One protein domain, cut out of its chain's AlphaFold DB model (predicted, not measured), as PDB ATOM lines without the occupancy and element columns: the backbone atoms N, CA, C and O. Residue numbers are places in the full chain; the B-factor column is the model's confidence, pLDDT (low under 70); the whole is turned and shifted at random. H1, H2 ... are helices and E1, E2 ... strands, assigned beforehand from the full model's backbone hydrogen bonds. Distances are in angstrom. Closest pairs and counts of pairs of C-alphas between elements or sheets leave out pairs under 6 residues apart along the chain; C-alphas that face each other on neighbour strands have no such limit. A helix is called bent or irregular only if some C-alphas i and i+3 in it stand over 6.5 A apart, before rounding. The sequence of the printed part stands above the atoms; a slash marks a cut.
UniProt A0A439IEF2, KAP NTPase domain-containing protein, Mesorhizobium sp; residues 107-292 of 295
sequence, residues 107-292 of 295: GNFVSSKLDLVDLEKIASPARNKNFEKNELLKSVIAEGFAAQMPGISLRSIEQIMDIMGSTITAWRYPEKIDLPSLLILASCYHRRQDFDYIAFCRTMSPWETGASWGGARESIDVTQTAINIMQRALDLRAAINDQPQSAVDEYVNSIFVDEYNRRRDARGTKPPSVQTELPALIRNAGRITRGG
ATOM      1  N   GLY A 107     155.723  85.616 181.511       94.25
ATOM      2  CA  GLY A 107     154.533  84.769 181.379       94.25
ATOM      3  C   GLY A 107     153.850  84.474 182.718       94.25
ATOM      4  O   GLY A 107     152.627  84.561 182.808       94.25
ATOM      5  N   ASN A 108     154.625  84.215 183.777       94.06
ATOM      6  CA  ASN A 108     154.085  83.968 185.118       94.06
ATOM      7  C   ASN A 108     153.476  85.246 185.706       94.06
ATOM      8  O   ASN A 108     152.398  85.201 186.292       94.06
ATOM      9  N   PHE A 109     154.150  86.386 185.517       94.06
ATOM     10  CA  PHE A 109     153.653  87.683 185.969       94.06
ATOM     11  C   PHE A 109     152.317  88.037 185.303       94.06
ATOM     12  O   PHE A 109     151.347  88.326 185.999       94.06
ATOM     13  N   VAL A 110     152.244  87.942 183.973       94.62
ATOM     14  CA  VAL A 110     151.018  88.191 183.197       94.62
ATOM     15  C   VAL A 110     149.906  87.232 183.613       94.62
ATOM     16  O   VAL A 110     148.799  87.672 183.908       94.62
ATOM     17  N   SER A 111     150.202  85.933 183.712       93.00
ATOM     18  CA  SER A 111     149.198  84.926 184.082       93.00
ATOM     19  C   SER A 111     148.592  85.196 185.458       93.00
ATOM     20  O   SER A 111     147.375  85.142 185.590       93.00
ATOM     21  N   SER A 112     149.407  85.591 186.444       91.94
ATOM     22  CA  SER A 112     148.941  85.903 187.809       91.94
ATOM     23  C   SER A 112     147.966  87.085 187.899       91.94
ATOM     24  O   SER A 112     147.334  87.294 188.930       91.94
ATOM     25  N   LYS A 113     147.859  87.891 186.838       89.56
ATOM     26  CA  LYS A 113     147.007  89.086 186.784       89.56
ATOM     27  C   LYS A 113     145.720  88.861 185.988       89.56
ATOM     28  O   LYS A 113     144.845  89.721 185.997       89.56
ATOM     29  N   LEU A 114     145.588  87.715 185.320       89.25
ATOM     30  CA  LEU A 114     144.442  87.396 184.466       89.25
ATOM     31  C   LEU A 114     143.352  86.585 185.181       89.25
ATOM     32  O   LEU A 114     142.268  86.444 184.625       89.25
ATOM     33  N   ASP A 115     143.588  86.119 186.410       80.69
ATOM     34  CA  ASP A 115     142.634  85.285 187.165       80.69
ATOM     35  C   ASP A 115     141.283  85.975 187.438       80.69
ATOM     36  O   ASP A 115     140.271  85.306 187.635       80.69
ATOM     37  N   LEU A 116     141.246  87.312 187.431       77.75
ATOM     38  CA  LEU A 116     140.034  88.116 187.656       77.75
ATOM     39  C   LEU A 116     139.411  88.662 186.361       77.75
ATOM     40  O   LEU A 116     138.440  89.417 186.413       77.75
ATOM     41  N   VAL A 117     139.971  88.322 185.199       88.81
ATOM     42  CA  VAL A 117     139.527  88.833 183.900       88.81
ATOM     43  C   VAL A 117     138.620  87.808 183.225       88.81
ATOM     44  O   VAL A 117     138.975  86.641 183.091       88.81
ATOM     45  N   ASP A 118     137.458  88.249 182.745       91.56
ATOM     46  CA  ASP A 118     136.557  87.411 181.949       91.56
ATOM     47  C   ASP A 118     137.138  87.165 180.543       91.56
ATOM     48  O   ASP A 118     136.898  87.921 179.594       91.56
ATOM     49  N   LEU A 119     137.941  86.105 180.422       91.75
ATOM     50  CA  LEU A 119     138.616  85.720 179.180       91.75
ATOM     51  C   LEU A 119     137.648  85.237 178.087       91.75
ATOM     52  O   LEU A 119     138.022  85.194 176.913       91.75
ATOM     53  N   GLU A 120     136.393  84.911 178.418       93.31
ATOM     54  CA  GLU A 120     135.413  84.472 177.419       93.31
ATOM     55  C   GLU A 120     134.952  85.609 176.504       93.31
ATOM     56  O   GLU A 120     134.635  85.365 175.333       93.31
ATOM     57  N   LYS A 121     135.020  86.856 176.987       95.94
ATOM     58  CA  LYS A 121     134.759  88.065 176.190       95.94
ATOM     59  C   LYS A 121     135.858  88.388 175.185       95.94
ATOM     60  O   LYS A 121     135.696  89.319 174.400       95.94
ATOM     61  N   ILE A 122     136.971  87.665 175.201       96.38
ATOM     62  CA  ILE A 122     138.153  87.977 174.406       96.38
ATOM     63  C   ILE A 122     138.322  86.939 173.288       96.38
ATOM     64  O   ILE A 122     138.141  85.732 173.479       96.38
ATOM     65  N   ALA A 123     138.681  87.414 172.100       96.56
ATOM     66  CA  ALA A 123     139.088  86.602 170.962       96.56
ATOM     67  C   ALA A 123     140.601  86.732 170.739       96.56
ATOM     68  O   ALA A 123     141.165  87.807 170.906       96.56
ATOM     69  N   SER A 124     141.249  85.625 170.372       95.50
ATOM     70  CA  SER A 124     142.684  85.560 170.084       95.50
ATOM     71  C   SER A 124     142.913  84.908 168.718       95.50
ATOM     72  O   SER A 124     142.188  83.961 168.387       95.50
ATOM     73  N   PRO A 125     143.907  85.371 167.934       95.38
ATOM     74  CA  PRO A 125     144.261  84.741 166.666       95.38
ATOM     75  C   PRO A 125     144.894  83.358 166.839       95.38
ATOM     76  O   PRO A 125     144.855  82.549 165.913       95.38
ATOM     77  N   ALA A 126     145.457  83.055 168.012       94.44
ATOM     78  CA  ALA A 126     146.056  81.752 168.268       94.44
ATOM     79  C   ALA A 126     144.998  80.646 168.305       94.44
ATOM     80  O   ALA A 126     143.981  80.747 168.996       94.44
ATOM     81  N   ARG A 127     145.269  79.545 167.599       90.94
ATOM     82  CA  ARG A 127     144.391  78.370 167.571       90.94
ATOM     83  C   ARG A 127     145.199  77.089 167.578       90.94
ATOM     84  O   ARG A 127     145.952  76.810 166.650       90.94
ATOM     85  N   ASN A 128     144.990  76.262 168.591       88.25
ATOM     86  CA  ASN A 128     145.565  74.928 168.636       88.25
ATOM     87  C   ASN A 128     144.619  73.989 169.384       88.25
ATOM     88  O   ASN A 128     144.372  74.179 170.569       88.25
ATOM     89  N   LYS A 129     144.099  72.967 168.693       83.50
ATOM     90  CA  LYS A 129     143.129  72.013 169.264       83.50
ATOM     91  C   LYS A 129     143.700  71.188 170.424       83.50
ATOM     92  O   LYS A 129     142.929  70.618 171.184       83.50
ATOM     93  N   ASN A 130     145.025  71.129 170.551       87.62
ATOM     94  CA  ASN A 130     145.711  70.355 171.585       87.62
ATOM     95  C   ASN A 130     145.997  71.163 172.860       87.62
ATOM     96  O   ASN A 130     146.563  70.613 173.799       87.62
ATOM     97  N   PHE A 131     145.664  72.457 172.889       86.19
ATOM     98  CA  PHE A 131     145.930  73.338 174.024       86.19
ATOM     99  C   PHE A 131     144.638  73.954 174.547       86.19
ATOM    100  O   PHE A 131     143.699  74.209 173.790       86.19
ATOM    101  N   GLU A 132     144.605  74.219 175.852       90.81
ATOM    102  CA  GLU A 132     143.493  74.941 176.455       90.81
ATOM    103  C   GLU A 132     143.432  76.373 175.904       90.81
ATOM    104  O   GLU A 132     144.446  77.068 175.797       90.81
ATOM    105  N   LYS A 133     142.223  76.828 175.565       89.50
ATOM    106  CA  LYS A 133     141.976  78.150 174.983       89.50
ATOM    107  C   LYS A 133     142.523  79.285 175.859       89.50
ATOM    108  O   LYS A 133     143.127  80.209 175.318       89.50
ATOM    109  N   ASN A 134     142.334  79.221 177.180       91.06
ATOM    110  CA  ASN A 134     142.801  80.284 178.073       91.06
ATOM    111  C   ASN A 134     144.324  80.308 178.190       91.06
ATOM    112  O   ASN A 134     144.902  81.387 178.242       91.06
ATOM    113  N   GLU A 135     144.986  79.151 178.157       90.56
ATOM    114  CA  GLU A 135     146.451  79.080 178.177       90.56
ATOM    115  C   GLU A 135     147.069  79.655 176.896       90.56
ATOM    116  O   GLU A 135     148.024  80.428 176.968       90.56
ATOM    117  N   LEU A 136     146.472  79.387 175.726       91.75
ATOM    118  CA  LEU A 136     146.862  80.053 174.473       91.75
ATOM    119  C   LEU A 136     146.634  81.567 174.536       91.75
ATOM    120  O   LEU A 136     147.432  82.352 174.035       91.75
ATOM    121  N   LEU A 137     145.532  82.000 175.143       94.06
ATOM    122  CA  LEU A 137     145.232  83.418 175.287       94.06
ATOM    123  C   LEU A 137     146.270  84.108 176.185       94.06
ATOM    124  O   LEU A 137     146.820  85.138 175.798       94.06
ATOM    125  N   LYS A 138     146.588  83.519 177.344       93.88
ATOM    126  CA  LYS A 138     147.629  84.010 178.261       93.88
ATOM    127  C   LYS A 138     148.990  84.102 177.568       93.88
ATOM    128  O   LYS A 138     149.686  85.103 177.750       93.88
ATOM    129  N   SER A 139     149.354  83.110 176.745       94.12
ATOM    130  CA  SER A 139     150.623  83.131 176.009       94.12
ATOM    131  C   SER A 139     150.675  84.283 175.005       94.12
ATOM    132  O   SER A 139     151.655  85.024 174.996       94.12
ATOM    133  N   VAL A 140     149.598  84.514 174.246       96.81
ATOM    134  CA  VAL A 140     149.517  85.627 173.286       96.81
ATOM    135  C   VAL A 140     149.620  86.982 173.990       96.81
ATOM    136  O   VAL A 140     150.321  87.864 173.499       96.81
ATOM    137  N   ILE A 141     148.990  87.157 175.160       97.50
ATOM    138  CA  ILE A 141     149.140  88.382 175.968       97.50
ATOM    139  C   ILE A 141     150.598  88.569 176.406       97.50
ATOM    140  O   ILE A 141     151.153  89.661 176.265       97.50
ATOM    141  N   ALA A 142     151.232  87.513 176.925       97.25
ATOM    142  CA  ALA A 142     152.620  87.568 177.368       97.25
ATOM    143  C   ALA A 142     153.582  87.890 176.210       97.25
ATOM    144  O   ALA A 142     154.468  88.727 176.376       97.25
ATOM    145  N   GLU A 143     153.373  87.298 175.032       97.81
ATOM    146  CA  GLU A 143     154.112  87.592 173.798       97.81
ATOM    147  C   GLU A 143     153.905  89.047 173.346       97.81
ATOM    148  O   GLU A 143     154.866  89.715 172.967       97.81
ATOM    149  N   GLY A 144     152.689  89.591 173.475       98.19
ATOM    150  CA  GLY A 144     152.391  90.990 173.154       98.19
ATOM    151  C   GLY A 144     153.094  91.990 174.077       98.19
ATOM    152  O   GLY A 144     153.520  93.062 173.635       98.19
ATOM    153  N   PHE A 145     153.277  91.648 175.356       98.12
ATOM    154  CA  PHE A 145     154.124  92.428 176.265       98.12
ATOM    155  C   PHE A 145     155.619  92.207 176.005       98.12
ATOM    156  O   PHE A 145     156.391  93.164 176.086       98.12
ATOM    157  N   ALA A 146     156.033  90.991 175.637       97.94
ATOM    158  CA  ALA A 146     157.413  90.693 175.260       97.94
ATOM    159  C   ALA A 146     157.842  91.512 174.035       97.94
ATOM    160  O   ALA A 146     158.933  92.079 174.025       97.94
ATOM    161  N   ALA A 147     156.949  91.679 173.058       98.12
ATOM    162  CA  ALA A 147     157.160  92.509 171.877       98.12
ATOM    163  C   ALA A 147     157.408  93.997 172.200       98.12
ATOM    164  O   ALA A 147     157.953  94.727 171.378       98.12
ATOM    165  N   GLN A 148     157.047  94.463 173.399       97.38
ATOM    166  CA  GLN A 148     157.275  95.839 173.857       97.38
ATOM    167  C   GLN A 148     158.553  95.995 174.705       97.38
ATOM    168  O   GLN A 148     158.905  97.115 175.088       97.38
ATOM    169  N   MET A 149     159.245  94.897 175.024       94.56
ATOM    170  CA  MET A 149     160.502  94.908 175.779       94.56
ATOM    171  C   MET A 149     161.667  95.445 174.925       94.56
ATOM    172  O   MET A 149     161.669  95.268 173.709       94.56
ATOM    173  N   PRO A 150     162.685  96.081 175.542       92.94
ATOM    174  CA  PRO A 150     162.803  96.434 176.964       92.94
ATOM    175  C   PRO A 150     162.079  97.746 177.333       92.94
ATOM    176  O   PRO A 150     162.226  98.243 178.444       92.94
ATOM    177  N   GLY A 151     161.308  98.338 176.414       92.81
ATOM    178  CA  GLY A 151     160.716  99.674 176.557       92.81
ATOM    179  C   GLY A 151     159.519  99.789 177.510       92.81
ATOM    180  O   GLY A 151     158.875 100.840 177.540       92.81
ATOM    181  N   ILE A 152     159.193  98.737 178.263       94.81
ATOM    182  CA  ILE A 152     158.057  98.680 179.187       94.81
ATOM    183  C   ILE A 152     158.496  98.065 180.524       94.81
ATOM    184  O   ILE A 152     159.304  97.146 180.556       94.81
ATOM    185  N   SER A 153     157.987  98.577 181.645       94.75
ATOM    186  CA  SER A 153     158.257  98.030 182.984       94.75
ATOM    187  C   SER A 153     157.134  97.105 183.458       94.75
ATOM    188  O   SER A 153     156.002  97.225 182.993       94.75
ATOM    189  N   LEU A 154     157.400  96.241 184.448       94.44
ATOM    190  CA  LEU A 154     156.361  95.404 185.075       94.44
ATOM    191  C   LEU A 154     155.198  96.234 185.636       94.44
ATOM    192  O   LEU A 154     154.044  95.873 185.441       94.44
ATOM    193  N   ARG A 155     155.496  97.395 186.236       93.25
ATOM    194  CA  ARG A 155     154.475  98.351 186.693       93.25
ATOM    195  C   ARG A 155     153.609  98.859 185.540       93.25
ATOM    196  O   ARG A 155     152.403  98.997 185.691       93.25
ATOM    197  N   SER A 156     154.208  99.128 184.379       96.50
ATOM    198  CA  SER A 156     153.439  99.541 183.201       96.50
ATOM    199  C   SER A 156     152.582  98.402 182.654       96.50
ATOM    200  O   SER A 156     151.451  98.651 182.257       96.50
ATOM    201  N   ILE A 157     153.098  97.169 182.653       96.81
ATOM    202  CA  ILE A 157     152.342  95.973 182.259       96.81
ATOM    203  C   ILE A 157     151.123  95.802 183.172       96.81
ATOM    204  O   ILE A 157     150.016  95.642 182.671       96.81
ATOM    205  N   GLU A 158     151.300  95.917 184.491       95.31
ATOM    206  CA  GLU A 158     150.206  95.887 185.471       95.31
ATOM    207  C   GLU A 158     149.146  96.959 185.186       95.31
ATOM    208  O   GLU A 158     147.981  96.629 185.000       95.31
ATOM    209  N   GLN A 159     149.558  98.216 185.011       95.81
ATOM    210  CA  GLN A 159     148.635  99.317 184.711       95.81
ATOM    211  C   GLN A 159     147.888  99.131 183.382       95.81
ATOM    212  O   GLN A 159     146.718  99.500 183.269       95.81
ATOM    213  N   ILE A 160     148.541  98.560 182.363       97.19
ATOM    214  CA  ILE A 160     147.886  98.222 181.093       97.19
ATOM    215  C   ILE A 160     146.880  97.086 181.299       97.19
ATOM    216  O   ILE A 160     145.765  97.186 180.794       97.19
ATOM    217  N   MET A 161     147.220  96.049 182.067       96.31
ATOM    218  CA  MET A 161     146.289  94.959 182.379       96.31
ATOM    219  C   MET A 161     145.084  95.444 183.193       96.31
ATOM    220  O   MET A 161     143.971  95.012 182.904       96.31
ATOM    221  N   ASP A 162     145.252  96.400 184.111       95.44
ATOM    222  CA  ASP A 162     144.131  97.013 184.841       95.44
ATOM    223  C   ASP A 162     143.180  97.769 183.897       95.44
ATOM    224  O   ASP A 162     141.950  97.671 184.004       95.44
ATOM    225  N   ILE A 163     143.742  98.505 182.926       97.00
ATOM    226  CA  ILE A 163     142.976  99.175 181.865       97.00
ATOM    227  C   ILE A 163     142.237  98.142 181.010       97.00
ATOM    228  O   ILE A 163     141.052  98.326 180.718       97.00
ATOM    229  N   MET A 164     142.908  97.055 180.617       97.19
ATOM    230  CA  MET A 164     142.304  95.969 179.846       97.19
ATOM    231  C   MET A 164     141.161  95.310 180.624       97.19
ATOM    232  O   MET A 164     140.051  95.242 180.104       97.19
ATOM    233  N   GLY A 165     141.382  94.898 181.875       96.06
ATOM    234  CA  GLY A 165     140.373  94.258 182.726       96.06
ATOM    235  C   GLY A 165     139.150  95.147 182.951       96.06
ATOM    236  O   GLY A 165     138.010  94.698 182.809       96.06
ATOM    237  N   SER A 166     139.372  96.442 183.190       96.00
ATOM    238  CA  SER A 166     138.290  97.428 183.297       96.00
ATOM    239  C   SER A 166     137.525  97.594 181.977       96.00
ATOM    240  O   SER A 166     136.296  97.674 181.974       96.00
ATOM    241  N   THR A 167     138.233  97.600 180.842       97.25
ATOM    242  CA  THR A 167     137.628  97.680 179.498       97.25
ATOM    243  C   THR A 167     136.771  96.448 179.198       97.25
ATOM    244  O   THR A 167     135.645  96.583 178.723       97.25
ATOM    245  N   ILE A 168     137.267  95.256 179.532       96.94
ATOM    246  CA  ILE A 168     136.566  93.973 179.372       96.94
ATOM    247  C   ILE A 168     135.320  93.908 180.265       96.94
ATOM    248  O   ILE A 168     134.253  93.455 179.839       96.94
ATOM    249  N   THR A 169     135.419  94.415 181.494       95.56
ATOM    250  CA  THR A 169     134.283  94.497 182.423       95.56
ATOM    251  C   THR A 169     133.192  95.423 181.879       95.56
ATOM    252  O   THR A 169     132.018  95.056 181.881       95.56
ATOM    253  N   ALA A 170     133.575  96.585 181.340       96.19
ATOM    254  CA  ALA A 170     132.656  97.554 180.741       96.19
ATOM    255  C   ALA A 170     132.092  97.120 179.372       96.19
ATOM    256  O   ALA A 170     131.168  97.757 178.855       96.19
ATOM    257  N   TRP A 171     132.630  96.056 178.771       97.19
ATOM    258  CA  TRP A 171     132.183  95.559 177.478       97.19
ATOM    259  C   TRP A 171     130.780  94.957 177.567       97.19
ATOM    260  O   TRP A 171     130.558  93.924 178.209       97.19
ATOM    261  N   ARG A 172     129.837  95.636 176.905       95.88
ATOM    262  CA  ARG A 172     128.391  95.360 176.930       95.88
ATOM    263  C   ARG A 172     127.875  94.590 175.714       95.88
ATOM    264  O   ARG A 172     126.673  94.354 175.612       95.88
ATOM    265  N   TYR A 173     128.751  94.282 174.766       95.38
ATOM    266  CA  TYR A 173     128.378  93.645 173.510       95.38
ATOM    267  C   TYR A 173     128.501  92.124 173.602       95.38
ATOM    268  O   TYR A 173     129.381  91.636 174.313       95.38
ATOM    269  N   PRO A 174     127.641  91.371 172.891       94.88
ATOM    270  CA  PRO A 174     127.785  89.922 172.785       94.88
ATOM    271  C   PRO A 174     129.004  89.525 171.940       94.88
ATOM    272  O   PRO A 174     129.534  88.432 172.108       94.88
ATOM    273  N   GLU A 175     129.443  90.399 171.030       95.81
ATOM    274  CA  GLU A 175     130.646  90.187 170.233       95.81
ATOM    275  C   GLU A 175     131.905  90.184 171.103       95.81
ATOM    276  O   GLU A 175     132.013  90.951 172.059       95.81
ATOM    277  N   LYS A 176     132.890  89.356 170.748       96.75
ATOM    278  CA  LYS A 176     134.165  89.301 171.469       96.75
ATOM    279  C   LYS A 176     135.045  90.503 171.152       96.75
ATOM    280  O   LYS A 176     135.035  91.021 170.040       96.75
ATOM    281  N   ILE A 177     135.850  90.914 172.123       98.19
ATOM    282  CA  ILE A 177     136.905  91.909 171.947       98.19
ATOM    283  C   ILE A 177     138.076  91.264 171.207       98.19
ATOM    284  O   ILE A 177     138.553  90.204 171.614       98.19
ATOM    285  N   ASP A 178     138.576  91.925 170.165       98.00
ATOM    286  CA  ASP A 178     139.841  91.548 169.536       98.00
ATOM    287  C   ASP A 178     141.017  91.789 170.502       98.00
ATOM    288  O   ASP A 178     141.333  92.938 170.834       98.00
ATOM    289  N   LEU A 179     141.662  90.714 170.975       97.94
ATOM    290  CA  LEU A 179     142.752  90.805 171.952       97.94
ATOM    291  C   LEU A 179     143.914  91.686 171.470       97.94
ATOM    292  O   LEU A 179     144.340  92.551 172.244       97.94
ATOM    293  N   PRO A 180     144.443  91.503 170.243       98.31
ATOM    294  CA  PRO A 180     145.533  92.332 169.747       98.31
ATOM    295  C   PRO A 180     145.201  93.824 169.739       98.31
ATOM    296  O   PRO A 180     145.999  94.620 170.236       98.31
ATOM    297  N   SER A 181     144.011  94.208 169.258       98.50
ATOM    298  CA  SER A 181     143.550  95.602 169.284       98.50
ATOM    299  C   SER A 181     143.450  96.137 170.709       98.50
ATOM    300  O   SER A 181     143.934  97.236 170.979       98.50
ATOM    301  N   LEU A 182     142.869  95.371 171.638       98.62
ATOM    302  CA  LEU A 182     142.751  95.777 173.039       98.62
ATOM    303  C   LEU A 182     144.125  96.046 173.667       98.62
ATOM    304  O   LEU A 182     144.319  97.107 174.261       98.62
ATOM    305  N   LEU A 183     145.072  95.114 173.519       98.56
ATOM    306  CA  LEU A 183     146.410  95.237 174.099       98.56
ATOM    307  C   LEU A 183     147.165  96.421 173.486       98.56
ATOM    308  O   LEU A 183     147.685  97.260 174.221       98.56
ATOM    309  N   ILE A 184     147.174  96.544 172.154       98.69
ATOM    310  CA  ILE A 184     147.860  97.640 171.458       98.69
ATOM    311  C   ILE A 184     147.272  98.996 171.853       98.69
ATOM    312  O   ILE A 184     148.026  99.905 172.202       98.69
ATOM    313  N   LEU A 185     145.945  99.151 171.844       98.69
ATOM    314  CA  LEU A 185     145.296 100.421 172.178       98.69
ATOM    315  C   LEU A 185     145.467 100.781 173.660       98.69
ATOM    316  O   LEU A 185     145.693 101.951 173.974       98.69
ATOM    317  N   ALA A 186     145.408  99.802 174.570       98.44
ATOM    318  CA  ALA A 186     145.655 100.031 175.992       98.44
ATOM    319  C   ALA A 186     147.117 100.440 176.244       98.44
ATOM    320  O   ALA A 186     147.367 101.409 176.967       98.44
ATOM    321  N   SER A 187     148.075  99.783 175.581       98.19
ATOM    322  CA  SER A 187     149.491 100.162 175.609       98.19
ATOM    323  C   SER A 187     149.744 101.560 175.034       98.19
ATOM    324  O   SER A 187     150.478 102.344 175.646       98.19
ATOM    325  N   CYS A 188     149.125 101.900 173.895       97.06
ATOM    326  CA  CYS A 188     149.199 103.239 173.298       97.06
ATOM    327  C   CYS A 188     148.713 104.293 174.286       97.06
ATOM    328  O   CYS A 188     149.436 105.243 174.593       97.06
ATOM    329  N   TYR A 189     147.517 104.085 174.839       97.88
ATOM    330  CA  TYR A 189     146.922 105.030 175.764       97.88
ATOM    331  C   TYR A 189     147.794 105.207 177.007       97.88
ATOM    332  O   TYR A 189     148.123 106.338 177.362       97.88
ATOM    333  N   HIS A 190     148.247 104.116 177.634       96.69
ATOM    334  CA  HIS A 190     149.094 104.184 178.827       96.69
ATOM    335  C   HIS A 190     150.364 105.014 178.591       96.69
ATOM    336  O   HIS A 190     150.667 105.908 179.387       96.69
ATOM    337  N   ARG A 191     151.061 104.770 177.475       94.06
ATOM    338  CA  ARG A 191     152.392 105.339 177.205       94.06
ATOM    339  C   ARG A 191     152.374 106.699 176.511       94.06
ATOM    340  O   ARG A 191     153.290 107.485 176.723       94.06
ATOM    341  N   ARG A 192     151.370 106.970 175.676       93.50
ATOM    342  CA  ARG A 192     151.314 108.160 174.809       93.50
ATOM    343  C   ARG A 192     150.099 109.051 175.049       93.50
ATOM    344  O   ARG A 192     150.072 110.168 174.552       93.50
ATOM    345  N   GLN A 193     149.109 108.584 175.816       94.25
ATOM    346  CA  GLN A 193     147.821 109.271 176.013       94.25
ATOM    347  C   GLN A 193     147.059 109.535 174.699       94.25
ATOM    348  O   GLN A 193     146.166 110.381 174.651       94.25
ATOM    349  N   ASP A 194     147.383 108.780 173.650       95.19
ATOM    350  CA  ASP A 194     146.765 108.821 172.328       95.19
ATOM    351  C   ASP A 194     146.347 107.403 171.887       95.19
ATOM    352  O   ASP A 194     146.435 106.443 172.657       95.19
ATOM    353  N   PHE A 195     145.850 107.285 170.654       97.12
ATOM    354  CA  PHE A 195     145.514 106.007 170.013       97.12
ATOM    355  C   PHE A 195     146.187 105.877 168.639       97.12
ATOM    356  O   PHE A 195     145.627 105.281 167.719       97.12
ATOM    357  N   ASP A 196     147.378 106.460 168.476       96.81
ATOM    358  CA  ASP A 196     148.171 106.342 167.248       96.81
ATOM    359  C   ASP A 196     148.887 104.980 167.211       96.81
ATOM    360  O   ASP A 196     150.103 104.849 167.405       96.81
ATOM    361  N   TYR A 197     148.083 103.937 166.994       96.06
ATOM    362  CA  TYR A 197     148.528 102.548 167.012       96.06
ATOM    363  C   TYR A 197     149.506 102.231 165.878       96.06
ATOM    364  O   TYR A 197     150.379 101.390 166.052       96.06
ATOM    365  N   ILE A 198     149.441 102.933 164.740       96.44
ATOM    366  CA  ILE A 198     150.381 102.728 163.628       96.44
ATOM    367  C   ILE A 198     151.797 103.115 164.048       96.44
ATOM    368  O   ILE A 198     152.733 102.335 163.863       96.44
ATOM    369  N   ALA A 199     151.976 104.308 164.619       95.75
ATOM    370  CA  ALA A 199     153.290 104.726 165.084       95.75
ATOM    371  C   ALA A 199     153.755 103.894 166.286       95.75
ATOM    372  O   ALA A 199     154.946 103.613 166.400       95.75
ATOM    373  N   PHE A 200     152.836 103.472 167.156       96.00
ATOM    374  CA  PHE A 200     153.166 102.596 168.277       96.00
ATOM    375  C   PHE A 200     153.681 101.222 167.827       96.00
ATOM    376  O   PHE A 200     154.754 100.811 168.268       96.00
ATOM    377  N   CYS A 201     152.981 100.543 166.914       96.38
ATOM    378  CA  CYS A 201     153.361  99.214 166.430       96.38
ATOM    379  C   CYS A 201     154.755  99.190 165.781       96.38
ATOM    380  O   CYS A 201     155.449  98.185 165.871       96.38
ATOM    381  N   ARG A 202     155.222 100.306 165.202       95.50
ATOM    382  CA  ARG A 202     156.596 100.434 164.667       95.50
ATOM    383  C   ARG A 202     157.692 100.361 165.734       95.50
ATOM    384  O   ARG A 202     158.855 100.197 165.390       95.50
ATOM    385  N   THR A 203     157.337 100.537 167.005       94.69
ATOM    386  CA  THR A 203     158.269 100.438 168.140       94.69
ATOM    387  C   THR A 203     158.310  99.040 168.755       94.69
ATOM    388  O   THR A 203     159.143  98.790 169.622       94.69
ATOM    389  N   MET A 204     157.409  98.147 168.335       96.38
ATOM    390  CA  MET A 204     157.340  96.777 168.830       96.38
ATOM    391  C   MET A 204     158.292  95.872 168.042       96.38
ATOM    392  O   MET A 204     158.476  96.031 166.836       96.38
ATOM    393  N   SER A 205     158.866  94.891 168.731       97.56
ATOM    394  CA  SER A 205     159.431  93.705 168.085       97.56
ATOM    395  C   SER A 205     158.306  92.875 167.447       97.56
ATOM    396  O   SER A 205     157.138  93.071 167.797       97.56
ATOM    397  N   PRO A 206     158.617  91.942 166.529       96.88
ATOM    398  CA  PRO A 206     157.609  91.054 165.959       96.88
ATOM    399  C   PRO A 206     156.788  90.352 167.048       96.88
ATOM    400  O   PRO A 206     157.342  89.792 167.994       96.88
ATOM    401  N   TRP A 207     155.465  90.402 166.906       97.88
ATOM    402  CA  TRP A 207     154.520  89.680 167.749       97.88
ATOM    403  C   TRP A 207     153.837  88.640 166.875       97.88
ATOM    404  O   TRP A 207     152.978  88.970 166.058       97.88
ATOM    405  N   GLU A 208     154.263  87.391 167.017       95.94
ATOM    406  CA  GLU A 208     153.808  86.281 166.186       95.94
ATOM    407  C   GLU A 208     153.132  85.213 167.034       95.94
ATOM    408  O   GLU A 208     153.524  84.978 168.175       95.94
ATOM    409  N   THR A 209     152.140  84.531 166.467       95.00
ATOM    410  CA  THR A 209     151.531  83.358 167.098       95.00
ATOM    411  C   THR A 209     151.183  82.281 166.077       95.00
ATOM    412  O   THR A 209     151.252  82.499 164.871       95.00
ATOM    413  N   GLY A 210     150.820  81.088 166.549       93.44
ATOM    414  CA  GLY A 210     150.459  79.960 165.691       93.44
ATOM    415  C   GLY A 210     148.961  79.678 165.665       93.44
ATOM    416  O   GLY A 210     148.308  79.661 166.710       93.44
ATOM    417  N   ALA A 211     148.440  79.339 164.488       93.56
ATOM    418  CA  ALA A 211     147.068  78.871 164.328       93.56
ATOM    419  C   ALA A 211     146.982  77.638 163.423       93.56
ATOM    420  O   ALA A 211     147.672  77.535 162.413       93.56
ATOM    421  N   SER A 212     146.139  76.674 163.794       89.88
ATOM    422  CA  SER A 212     145.811  75.532 162.939       89.88
ATOM    423  C   SER A 212     144.778  75.924 161.877       89.88
ATOM    424  O   SER A 212     143.668  76.314 162.235       89.88
ATOM    425  N   TRP A 213     145.110  75.743 160.598       89.75
ATOM    426  CA  TRP A 213     144.242  76.005 159.445       89.75
ATOM    427  C   TRP A 213     144.459  74.951 158.357       89.75
ATOM    428  O   TRP A 213     145.588  74.546 158.098       89.75
ATOM    429  N   GLY A 214     143.380  74.438 157.756       85.00
ATOM    430  CA  GLY A 214     143.475  73.447 156.670       85.00
ATOM    431  C   GLY A 214     144.255  72.163 157.009       85.00
ATOM    432  O   GLY A 214     144.734  71.483 156.110       85.00
ATOM    433  N   GLY A 215     144.423  71.833 158.297       85.50
ATOM    434  CA  GLY A 215     145.255  70.711 158.762       85.50
ATOM    435  C   GLY A 215     146.750  71.030 158.920       85.50
ATOM    436  O   GLY A 215     147.494  70.178 159.403       85.50
ATOM    437  N   ALA A 216     147.186  72.245 158.582       87.88
ATOM    438  CA  ALA A 216     148.541  72.749 158.789       87.88
ATOM    439  C   ALA A 216     148.592  73.785 159.926       87.88
ATOM    440  O   ALA A 216     147.564  74.277 160.397       87.88
ATOM    441  N   ARG A 217     149.803  74.108 160.393       90.75
ATOM    442  CA  ARG A 217     150.040  75.227 161.312       90.75
ATOM    443  C   ARG A 217     150.558  76.414 160.512       90.75
ATOM    444  O   ARG A 217     151.587  76.298 159.855       90.75
ATOM    445  N   GLU A 218     149.869  77.537 160.619       94.62
ATOM    446  CA  GLU A 218     150.271  78.817 160.041       94.62
ATOM    447  C   GLU A 218     150.845  79.730 161.129       94.62
ATOM    448  O   GLU A 218     150.428  79.660 162.293       94.62
ATOM    449  N   SER A 219     151.818  80.566 160.751       95.00
ATOM    450  CA  SER A 219     152.276  81.685 161.581       95.00
ATOM    451  C   SER A 219     151.421  82.913 161.281       95.00
ATOM    452  O   SER A 219     151.133  83.203 160.119       95.00
ATOM    453  N   ILE A 220     151.015  83.623 162.325       96.62
ATOM    454  CA  ILE A 220     150.214  84.841 162.266       96.62
ATOM    455  C   ILE A 220     151.070  85.991 162.782       96.62
ATOM    456  O   ILE A 220     151.466  85.978 163.947       96.62
ATOM    457  N   ASP A 221     151.259  87.022 161.959       97.56
ATOM    458  CA  ASP A 221     151.705  88.338 162.422       97.56
ATOM    459  C   ASP A 221     150.545  89.019 163.165       97.56
ATOM    460  O   ASP A 221     149.580  89.518 162.568       97.56
ATOM    461  N   VAL A 222     150.607  88.987 164.494       98.19
ATOM    462  CA  VAL A 222     149.541  89.469 165.377       98.19
ATOM    463  C   VAL A 222     149.424  90.988 165.300       98.19
ATOM    464  O   VAL A 222     148.311  91.519 165.277       98.19
ATOM    465  N   THR A 223     150.551  91.693 165.187       97.88
ATOM    466  CA  THR A 223     150.588  93.154 165.058       97.88
ATOM    467  C   THR A 223     149.887  93.604 163.780       97.88
ATOM    468  O   THR A 223     149.010  94.473 163.817       97.88
ATOM    469  N   GLN A 224     150.225  92.991 162.644       97.00
ATOM    470  CA  GLN A 224     149.611  93.325 161.361       97.00
ATOM    471  C   GLN A 224     148.130  92.921 161.312       97.00
ATOM    472  O   GLN A 224     147.311  93.640 160.729       97.00
ATOM    473  N   THR A 225     147.769  91.819 161.972       97.06
ATOM    474  CA  THR A 225     146.373  91.384 162.129       97.06
ATOM    475  C   THR A 225     145.551  92.410 162.914       97.06
ATOM    476  O   THR A 225     144.468  92.787 162.469       97.06
ATOM    477  N   ALA A 226     146.084  92.940 164.020       97.81
ATOM    478  CA  ALA A 226     145.431  93.990 164.804       97.81
ATOM    479  C   ALA A 226     145.195  95.263 163.980       97.81
ATOM    480  O   ALA A 226     144.103  95.827 163.988       97.81
ATOM    481  N   ILE A 227     146.212  95.699 163.223       96.81
ATOM    482  CA  ILE A 227     146.109  96.858 162.323       96.81
ATOM    483  C   ILE A 227     144.986  96.638 161.305       96.81
ATOM    484  O   ILE A 227     144.157  97.526 161.106       96.81
ATOM    485  N   ASN A 228     144.929  95.450 160.698       95.19
ATOM    486  CA  ASN A 228     143.898  95.093 159.730       95.19
ATOM    487  C   ASN A 228     142.490  95.155 160.352       95.19
ATOM    488  O   ASN A 228     141.586  95.761 159.780       95.19
ATOM    489  N   ILE A 229     142.309  94.596 161.551       96.44
ATOM    490  CA  ILE A 229     141.029  94.621 162.273       96.44
ATOM    491  C   ILE A 229     140.618  96.055 162.611       96.44
ATOM    492  O   ILE A 229     139.506  96.458 162.279       96.44
ATOM    493  N   MET A 230     141.510  96.858 163.198       96.69
ATOM    494  CA  MET A 230     141.205  98.251 163.549       96.69
ATOM    495  C   MET A 230     140.847  99.103 162.323       96.69
ATOM    496  O   MET A 230     139.962  99.953 162.411       96.69
ATOM    497  N   GLN A 231     141.487  98.870 161.173       94.12
ATOM    498  CA  GLN A 231     141.153  99.552 159.918       94.12
ATOM    499  C   GLN A 231     139.794  99.105 159.362       94.12
ATOM    500  O   GLN A 231     138.978  99.945 158.979       94.12
ATOM    501  N   ARG A 232     139.524  97.793 159.347       93.00
ATOM    502  CA  ARG A 232     138.260  97.223 158.846       93.00
ATOM    503  C   ARG A 232     137.065  97.536 159.741       93.00
ATOM    504  O   ARG A 232     135.954  97.660 159.235       93.00
ATOM    505  N   ALA A 233     137.279  97.737 161.039       94.94
ATOM    506  CA  ALA A 233     136.227  98.073 161.995       94.94
ATOM    507  C   ALA A 233     135.458  99.361 161.636       94.94
ATOM    508  O   ALA A 233     134.347  99.556 162.121       94.94
ATOM    509  N   LEU A 234     136.006 100.229 160.777       92.44
ATOM    510  CA  LEU A 234     135.334 101.444 160.306       92.44
ATOM    511  C   LEU A 234     134.184 101.169 159.319       92.44
ATOM    512  O   LEU A 234     133.289 102.002 159.193       92.44
ATOM    513  N   ASP A 235     134.194 100.023 158.631       90.38
ATOM    514  CA  ASP A 235     133.152  99.613 157.684       90.38
ATOM    515  C   ASP A 235     132.862  98.115 157.844       90.38
ATOM    516  O   ASP A 235     133.484  97.264 157.205       90.38
ATOM    517  N   LEU A 236     131.871  97.793 158.685       87.06
ATOM    518  CA  LEU A 236     131.518  96.412 159.019       87.06
ATOM    519  C   LEU A 236     131.160  95.567 157.785       87.06
ATOM    520  O   LEU A 236     131.388  94.363 157.788       87.06
ATOM    521  N   ARG A 237     130.622  96.173 156.715       82.50
ATOM    522  CA  ARG A 237     130.265  95.432 155.493       82.50
ATOM    523  C   ARG A 237     131.495  95.055 154.679       82.50
ATOM    524  O   ARG A 237     131.540  93.963 154.126       82.50
ATOM    525  N   ALA A 238     132.472  95.954 154.600       82.81
ATOM    526  CA  ALA A 238     133.733  95.697 153.909       82.81
ATOM    527  C   ALA A 238     134.654  94.741 154.689       82.81
ATOM    528  O   ALA A 238     135.614  94.221 154.128       82.81
ATOM    529  N   ALA A 239     134.376  94.522 155.978       82.31
ATOM    530  CA  ALA A 239     135.184  93.673 156.843       82.31
ATOM    531  C   ALA A 239     134.953  92.162 156.643       82.31
ATOM    532  O   ALA A 239     135.846  91.376 156.967       82.31
ATOM    533  N   ILE A 240     133.785  91.765 156.119       87.31
ATOM    534  CA  ILE A 240     133.371  90.362 155.968       87.31
ATOM    535  C   ILE A 240     134.064  89.692 154.783       87.31
ATOM    536  O   ILE A 240     134.160  90.260 153.695       87.31
ATOM    537  N   ASN A 241     134.510  88.455 155.003       84.25
ATOM    538  CA  ASN A 241     135.025  87.570 153.969       84.25
ATOM    539  C   ASN A 241     134.229  86.256 153.976       84.25
ATOM    540  O   ASN A 241     134.368  85.447 154.892       84.25
ATOM    541  N   ASP A 242     133.428  86.032 152.931       80.50
ATOM    542  CA  ASP A 242     132.587  84.835 152.799       80.50
ATOM    543  C   ASP A 242     133.399  83.544 152.575       80.50
ATOM    544  O   ASP A 242     132.876  82.446 152.760       80.50
ATOM    545  N   GLN A 243     134.674  83.650 152.179       87.81
ATOM    546  CA  GLN A 243     135.555  82.507 151.921       87.81
ATOM    547  C   GLN A 243     136.970  82.755 152.470       87.81
ATOM    548  O   GLN A 243     137.890  83.040 151.694       87.81
ATOM    549  N   PRO A 244     137.180  82.635 153.795       89.00
ATOM    550  CA  PRO A 244     138.509  82.741 154.392       89.00
ATOM    551  C   PRO A 244     139.484  81.735 153.764       89.00
ATOM    552  O   PRO A 244     139.121  80.575 153.579       89.00
ATOM    553  N   GLN A 245     140.704  82.171 153.430       92.00
ATOM    554  CA  GLN A 245     141.720  81.328 152.774       92.00
ATOM    555  C   GLN A 245     142.929  81.027 153.672       92.00
ATOM    556  O   GLN A 245     143.767  80.201 153.318       92.00
ATOM    557  N   SER A 246     143.010  81.670 154.834       94.06
ATOM    558  CA  SER A 246     144.102  81.549 155.803       94.06
ATOM    559  C   SER A 246     143.568  81.603 157.233       94.06
ATOM    560  O   SER A 246     142.443  82.060 157.472       94.06
ATOM    561  N   ALA A 247     144.395  81.212 158.204       93.69
ATOM    562  CA  ALA A 247     144.076  81.359 159.622       93.69
ATOM    563  C   ALA A 247     143.816  82.826 160.007       93.69
ATOM    564  O   ALA A 247     142.944  83.115 160.830       93.69
ATOM    565  N   VAL A 248     144.553  83.757 159.388       94.62
ATOM    566  CA  VAL A 248     144.377  85.203 159.577       94.62
ATOM    567  C   VAL A 248     143.006  85.642 159.075       94.62
ATOM    568  O   VAL A 248     142.281  86.311 159.809       94.62
ATOM    569  N   ASP A 249     142.628  85.251 157.855       93.25
ATOM    570  CA  ASP A 249     141.322  85.606 157.291       93.25
ATOM    571  C   ASP A 249     140.181  85.049 158.137       93.25
ATOM    572  O   ASP A 249     139.192  85.743 158.369       93.25
ATOM    573  N   GLU A 250     140.318  83.811 158.616       93.56
ATOM    574  CA  GLU A 250     139.308  83.183 159.461       93.56
ATOM    575  C   GLU A 250     139.156  83.940 160.781       93.56
ATOM    576  O   GLU A 250     138.035  84.224 161.213       93.56
ATOM    577  N   TYR A 251     140.277  84.304 161.409       95.19
ATOM    578  CA  TYR A 251     140.265  85.085 162.635       95.19
ATOM    579  C   TYR A 251     139.620  86.457 162.424       95.19
ATOM    580  O   TYR A 251     138.658  86.782 163.122       95.19
ATOM    581  N   VAL A 252     140.080  87.223 161.431       94.62
ATOM    582  CA  VAL A 252     139.536  88.551 161.107       94.62
ATOM    583  C   VAL A 252     138.038  88.459 160.827       94.62
ATOM    584  O   VAL A 252     137.267  89.241 161.380       94.62
ATOM    585  N   ASN A 253     137.602  87.479 160.032       93.94
ATOM    586  CA  ASN A 253     136.185  87.282 159.737       93.94
ATOM    587  C   ASN A 253     135.382  86.956 161.008       93.94
ATOM    588  O   ASN A 253     134.298  87.503 161.206       93.94
ATOM    589  N   SER A 254     135.931  86.131 161.908       94.00
ATOM    590  CA  SER A 254     135.259  85.745 163.158       94.00
ATOM    591  C   SER A 254     134.990  86.914 164.113       94.00
ATOM    592  O   SER A 254     134.033  86.852 164.878       94.00
ATOM    593  N   ILE A 255     135.773  87.996 164.043       96.38
ATOM    594  CA  ILE A 255     135.551  89.205 164.853       96.38
ATOM    595  C   ILE A 255     134.301  89.975 164.404       96.38
ATOM    596  O   ILE A 255     133.632  90.599 165.227       96.38
ATOM    597  N   PHE A 256     133.973  89.934 163.111       95.12
ATOM    598  CA  PHE A 256     132.941  90.789 162.516       95.12
ATOM    599  C   PHE A 256     131.663  90.045 162.121       95.12
ATOM    600  O   PHE A 256     130.600  90.663 162.069       95.12
ATOM    601  N   VAL A 257     131.740  88.741 161.832       92.94
ATOM    602  CA  VAL A 257     130.638  87.979 161.218       92.94
ATOM    603  C   VAL A 257     129.364  87.965 162.064       92.94
ATOM    604  O   VAL A 257     128.277  88.197 161.532       92.94
ATOM    605  N   ASP A 258     129.482  87.781 163.380       92.31
ATOM    606  CA  ASP A 258     128.326  87.760 164.283       92.31
ATOM    607  C   ASP A 258     127.672  89.143 164.378       92.31
ATOM    608  O   ASP A 258     126.444  89.267 164.315       92.31
ATOM    609  N   GLU A 259     128.489  90.201 164.437       93.94
ATOM    610  CA  GLU A 259     128.000  91.579 164.440       93.94
ATOM    611  C   GLU A 259     127.268  91.915 163.144       93.94
ATOM    612  O   GLU A 259     126.173  92.484 163.161       93.94
ATOM    613  N   TYR A 260     127.880  91.552 162.016       91.25
ATOM    614  CA  TYR A 260     127.336  91.781 160.691       91.25
ATOM    615  C   TYR A 260     125.996  91.074 160.532       91.25
ATOM    616  O   TYR A 260     125.019  91.717 160.160       91.25
ATOM    617  N   ASN A 261     125.914  89.790 160.888       90.00
ATOM    618  CA  ASN A 261     124.677  89.018 160.806       90.00
ATOM    619  C   ASN A 261     123.573  89.612 161.687       90.00
ATOM    620  O   ASN A 261     122.440  89.763 161.231       90.00
ATOM    621  N   ARG A 262     123.906  90.026 162.916       90.06
ATOM    622  CA  ARG A 262     122.957  90.656 163.845       90.06
ATOM    623  C   ARG A 262     122.445  92.011 163.348       90.06
ATOM    624  O   ARG A 262     121.317  92.384 163.657       90.06
ATOM    625  N   ARG A 263     123.267  92.768 162.613       87.56
ATOM    626  CA  ARG A 263     122.960  94.137 162.149       87.56
ATOM    627  C   ARG A 263     122.608  94.225 160.661       87.56
ATOM    628  O   ARG A 263     122.345  95.324 160.175       87.56
ATOM    629  N   ARG A 264     122.581  93.102 159.936       79.38
ATOM    630  CA  ARG A 264     122.447  93.049 158.469       79.38
ATOM    631  C   ARG A 264     121.208  93.775 157.945       79.38
ATOM    632  O   ARG A 264     121.282  94.444 156.917       79.38
ATOM    633  N   ASP A 265     120.101  93.684 158.679       74.06
ATOM    634  CA  ASP A 265     118.799  94.215 158.260       74.06
ATOM    635  C   ASP A 265     118.597  95.702 158.625       74.06
ATOM    636  O   ASP A 265     117.576  96.301 158.272       74.06
ATOM    637  N   ALA A 266     119.573  96.337 159.290       68.06
ATOM    638  CA  ALA A 266     119.552  97.772 159.554       68.06
ATOM    639  C   ALA A 266     119.665  98.550 158.226       68.06
ATOM    640  O   ALA A 266     120.712  98.586 157.571       68.06
ATOM    641  N   ARG A 267     118.554  99.152 157.784       54.88
ATOM    642  CA  ARG A 267     118.504  99.949 156.550       54.88
ATOM    643  C   ARG A 267     119.259 101.269 156.734       54.88
ATOM    644  O   ARG A 267     118.857 102.097 157.541       54.88
ATOM    645  N   GLY A 268     120.271 101.494 155.894       61.16
ATOM    646  CA  GLY A 268     120.941 102.787 155.730       61.16
ATOM    647  C   GLY A 268     122.183 102.966 156.608       61.16
ATOM    648  O   GLY A 268     122.124 102.842 157.824       61.16
ATOM    649  N   THR A 269     123.287 103.339 155.951       62.44
ATOM    650  CA  THR A 269     124.672 103.508 156.445       62.44
ATOM    651  C   THR A 269     125.470 102.217 156.648       62.44
ATOM    652  O   THR A 269     124.922 101.148 156.891       62.44
ATOM    653  N   LYS A 270     126.784 102.319 156.422       71.12
ATOM    654  CA  LYS A 270     127.797 101.300 156.708       71.12
ATOM    655  C   LYS A 270     128.200 101.501 158.172       71.12
ATOM    656  O   LYS A 270     128.986 102.412 158.427       71.12
ATOM    657  N   PRO A 271     127.596 100.790 159.141       82.12
ATOM    658  CA  PRO A 271     127.888 101.069 160.535       82.12
ATOM    659  C   PRO A 271     129.329 100.646 160.847       82.12
ATOM    660  O   PRO A 271     129.782  99.613 160.339       82.12
ATOM    661  N   PRO A 272     130.047 101.407 161.687       91.31
ATOM    662  CA  PRO A 272     131.277 100.912 162.270       91.31
ATOM    663  C   PRO A 272     130.968  99.727 163.191       91.31
ATOM    664  O   PRO A 272     129.887  99.627 163.783       91.31
ATOM    665  N   SER A 273     131.941  98.835 163.314       95.12
ATOM    666  CA  SER A 273     131.915  97.731 164.262       95.12
ATOM    667  C   SER A 273     131.942  98.242 165.704       95.12
ATOM    668  O   SER A 273     132.535  99.290 165.991       95.12
ATOM    669  N   VAL A 274     131.394  97.463 166.640       96.00
ATOM    670  CA  VAL A 274     131.547  97.702 168.087       96.00
ATOM    671  C   VAL A 274     133.006  97.811 168.523       96.00
ATOM    672  O   VAL A 274     133.288  98.512 169.492       96.00
ATOM    673  N   GLN A 275     133.951  97.202 167.791       97.19
ATOM    674  CA  GLN A 275     135.391  97.330 168.066       97.19
ATOM    675  C   GLN A 275     135.856  98.800 168.069       97.19
ATOM    676  O   GLN A 275     136.802  99.151 168.770       97.19
ATOM    677  N   THR A 276     135.163  99.693 167.349       97.00
ATOM    678  CA  THR A 276     135.466 101.137 167.336       97.00
ATOM    679  C   THR A 276     135.173 101.848 168.663       97.00
ATOM    680  O   THR A 276     135.624 102.977 168.859       97.00
ATOM    681  N   GLU A 277     134.486 101.199 169.611       97.31
ATOM    682  CA  GLU A 277     134.276 101.734 170.963       97.31
ATOM    683  C   GLU A 277     135.467 101.510 171.903       97.31
ATOM    684  O   GLU A 277     135.554 102.182 172.938       97.31
ATOM    685  N   LEU A 278     136.415 100.630 171.545       98.12
ATOM    686  CA  LEU A 278     137.581 100.316 172.378       98.12
ATOM    687  C   LEU A 278     138.345 101.569 172.837       98.12
ATOM    688  O   LEU A 278     138.553 101.698 174.043       98.12
ATOM    689  N   PRO A 279     138.699 102.549 171.976       98.12
ATOM    690  CA  PRO A 279     139.399 103.752 172.429       98.12
ATOM    691  C   PRO A 279     138.636 104.553 173.494       98.12
ATOM    692  O   PRO A 279     139.230 105.092 174.428       98.12
ATOM    693  N   ALA A 280     137.308 104.649 173.379       97.75
ATOM    694  CA  ALA A 280     136.495 105.372 174.353       97.75
ATOM    695  C   ALA A 280     136.442 104.630 175.698       97.75
ATOM    696  O   ALA A 280     136.617 105.256 176.745       97.75
ATOM    697  N   LEU A 281     136.262 103.307 175.667       97.88
ATOM    698  CA  LEU A 281     136.247 102.467 176.865       97.88
ATOM    699  C   LEU A 281     137.610 102.445 177.564       97.88
ATOM    700  O   LEU A 281     137.667 102.667 178.770       97.88
ATOM    701  N   ILE A 282     138.701 102.297 176.809       98.31
ATOM    702  CA  ILE A 282     140.079 102.338 177.316       98.31
ATOM    703  C   ILE A 282     140.371 103.681 177.987       98.31
ATOM    704  O   ILE A 282     140.918 103.724 179.088       98.31
ATOM    705  N   ARG A 283     139.958 104.794 177.365       97.56
ATOM    706  CA  ARG A 283     140.122 106.131 177.952       97.56
ATOM    707  C   ARG A 283     139.366 106.265 179.276       97.56
ATOM    708  O   ARG A 283     139.876 106.884 180.207       97.56
ATOM    709  N   ASN A 284     138.158 105.710 179.368       95.50
ATOM    710  CA  ASN A 284     137.368 105.740 180.600       95.50
ATOM    711  C   ASN A 284     137.995 104.857 181.687       95.50
ATOM    712  O   ASN A 284     138.191 105.326 182.806       95.50
ATOM    713  N   ALA A 285     138.386 103.631 181.338       94.19
ATOM    714  CA  ALA A 285     139.093 102.705 182.218       94.19
ATOM    715  C   ALA A 285     140.379 103.325 182.785       94.19
ATOM    716  O   ALA A 285     140.578 103.351 183.997       94.19
ATOM    717  N   GLY A 286     141.214 103.913 181.927       89.44
ATOM    718  CA  GLY A 286     142.482 104.506 182.341       89.44
ATOM    719  C   GLY A 286     142.364 105.774 183.191       89.44
ATOM    720  O   GLY A 286     143.294 106.105 183.925       89.44
ATOM    721  N   ARG A 287     141.224 106.477 183.148       87.38
ATOM    722  CA  ARG A 287     140.928 107.573 184.088       87.38
ATOM    723  C   ARG A 287     140.580 107.055 185.482       87.38
ATOM    724  O   ARG A 287     140.964 107.687 186.460       87.38
ATOM    725  N   ILE A 288     139.874 105.928 185.566       76.94
ATOM    726  CA  ILE A 288     139.475 105.310 186.837       76.94
ATOM    727  C   ILE A 288     140.702 104.729 187.545       76.94
ATOM    728  O   ILE A 288     140.931 105.037 188.711       76.94
ATOM    729  N   THR A 289     141.538 103.970 186.830       62.16
ATOM    730  CA  THR A 289     142.726 103.325 187.419       62.16
ATOM    731  C   THR A 289     143.766 104.334 187.909       62.16
ATOM    732  O   THR A 289     144.383 104.129 188.948       62.16
ATOM    733  N   ARG A 290     143.920 105.477 187.228       58.62
ATOM    734  CA  ARG A 290     144.828 106.555 187.665       58.62
ATOM    735  C   ARG A 290     144.248 107.463 188.755       58.62
ATOM    736  O   ARG A 290     145.001 108.204 189.380       58.62
ATOM    737  N   GLY A 291     142.935 107.427 188.992       46.84
ATOM    738  CA  GLY A 291     142.267 108.218 190.031       46.84
ATOM    739  C   GLY A 291     142.440 107.675 191.454       46.84
ATOM    740  O   GLY A 291     142.141 108.395 192.402       46.84
ATOM    741  N   GLY A 292     142.926 106.435 191.608       41.25
ATOM    742  CA  GLY A 292     143.080 105.757 192.901       41.25
ATOM    743  C   GLY A 292     144.363 106.072 193.684       41.25
ATOM    744  O   GLY A 292     144.423 105.758 194.865       41.25
TER     745      GLY A 292
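AT A GLANCE: This is residues 107 to 292 of the 295 residues of the protein "KAP NTPase domain-containing protein" of Mesorhizobium sp (UniProt A0A439IEF2). What would one see first? A rounded body of helices is built round H4, with H3 and H9 crossing it and each other, and H6 meeting H4 about perpendicular on another side. H8, with the short H7 on it, packs on H6, and the two-strand hairpin E1 E2 comes near both H2 and residues 247 to 251 of H8. What is the make-up? The 186 printed residues hold nine named helices and two named strands, in the order H1 H2 H3 H4 H5 E1 E2 H6 H7 H8 H9; the strands are antiparallel and the class is mostly helix. How large is it? It is compact, with a radius of gyration of the C-alphas of 16.0 A, and spans 44 by 39 by 30 A.

IN THESE COORDINATES: Where do the first elements lie? H1 is residues 107 to 111, from C-alpha 107 at (154.533, 84.769, 181.379). H2 is residues 133 to 146, 19.9 A long, H3 154 to 170, 24.2 A, H4 179 to 192, 19.6 A, and H5 197 to 201. What follows? E1 is residues 208 to 213, E2 216 to 221, H6 222 to 232, 15.2 A, and H7 236 to 239. H8 is residues 247 to 263, 24.8 A, and H9 is 274 to 290, 25.3 A, ending at C-alpha 290 (144.828, 106.555, 187.665).

HOW THE PARTS SIT: What touches the hub H4? H3 does at a steep tilt of 57 degrees, closest C-alphas Ile 160 and Ala 186, 5.9 A; H9 does at a steep tilt of 44 degrees, Ala 186 and Ile 282, 6.2 A. H6 touches residues 180 to 184 of H4 alone, about perpendicular at 89 degrees, C-alphas Ser 181 and Ala 226, 5.1 A. H2, at Gly 144 and Leu 183, 7.4 A, and H5, at Cys 188 and Tyr 197, 6.4 A, are the others by closest C-alphas. What lies farther out? H1 touches H2, C-alphas Gly 107 and Ala 142, 5.3 A; H8 touches H6, Ile 229 and Val 252, 6.4 A; H7 touches H8, Leu 236 and Tyr 260, 6.5 A. What does the backbone show? In the hairpin E1 and E2, N 209 and O 220 are 3.0 A apart, within hydrogen-bond range. Each O i to N i+4 pair is within range in H1 to H6, 10 of 13 in H8 and in H9, and H7 is too short for one. H8 is irregular, C-alphas 255 and 258 being 7.4 A apart, and H9 only just, with C-alphas 276 and 279 6.9 A apart.

THE WHOLE: How far does it reach? The two C-alphas farthest apart, of Gly 215 and Gly 292, are 49.0 A apart, and the printed part has no cut. Which link is long? The link H1 to H2 is, with 21 residues; its residues 122 to 123 pair, parallel, with residues 177 to 178. Where is confidence low? The pLDDT is under 70 at residues 266 to 269 and 289 to 292; its mean over the printed part is 91.9.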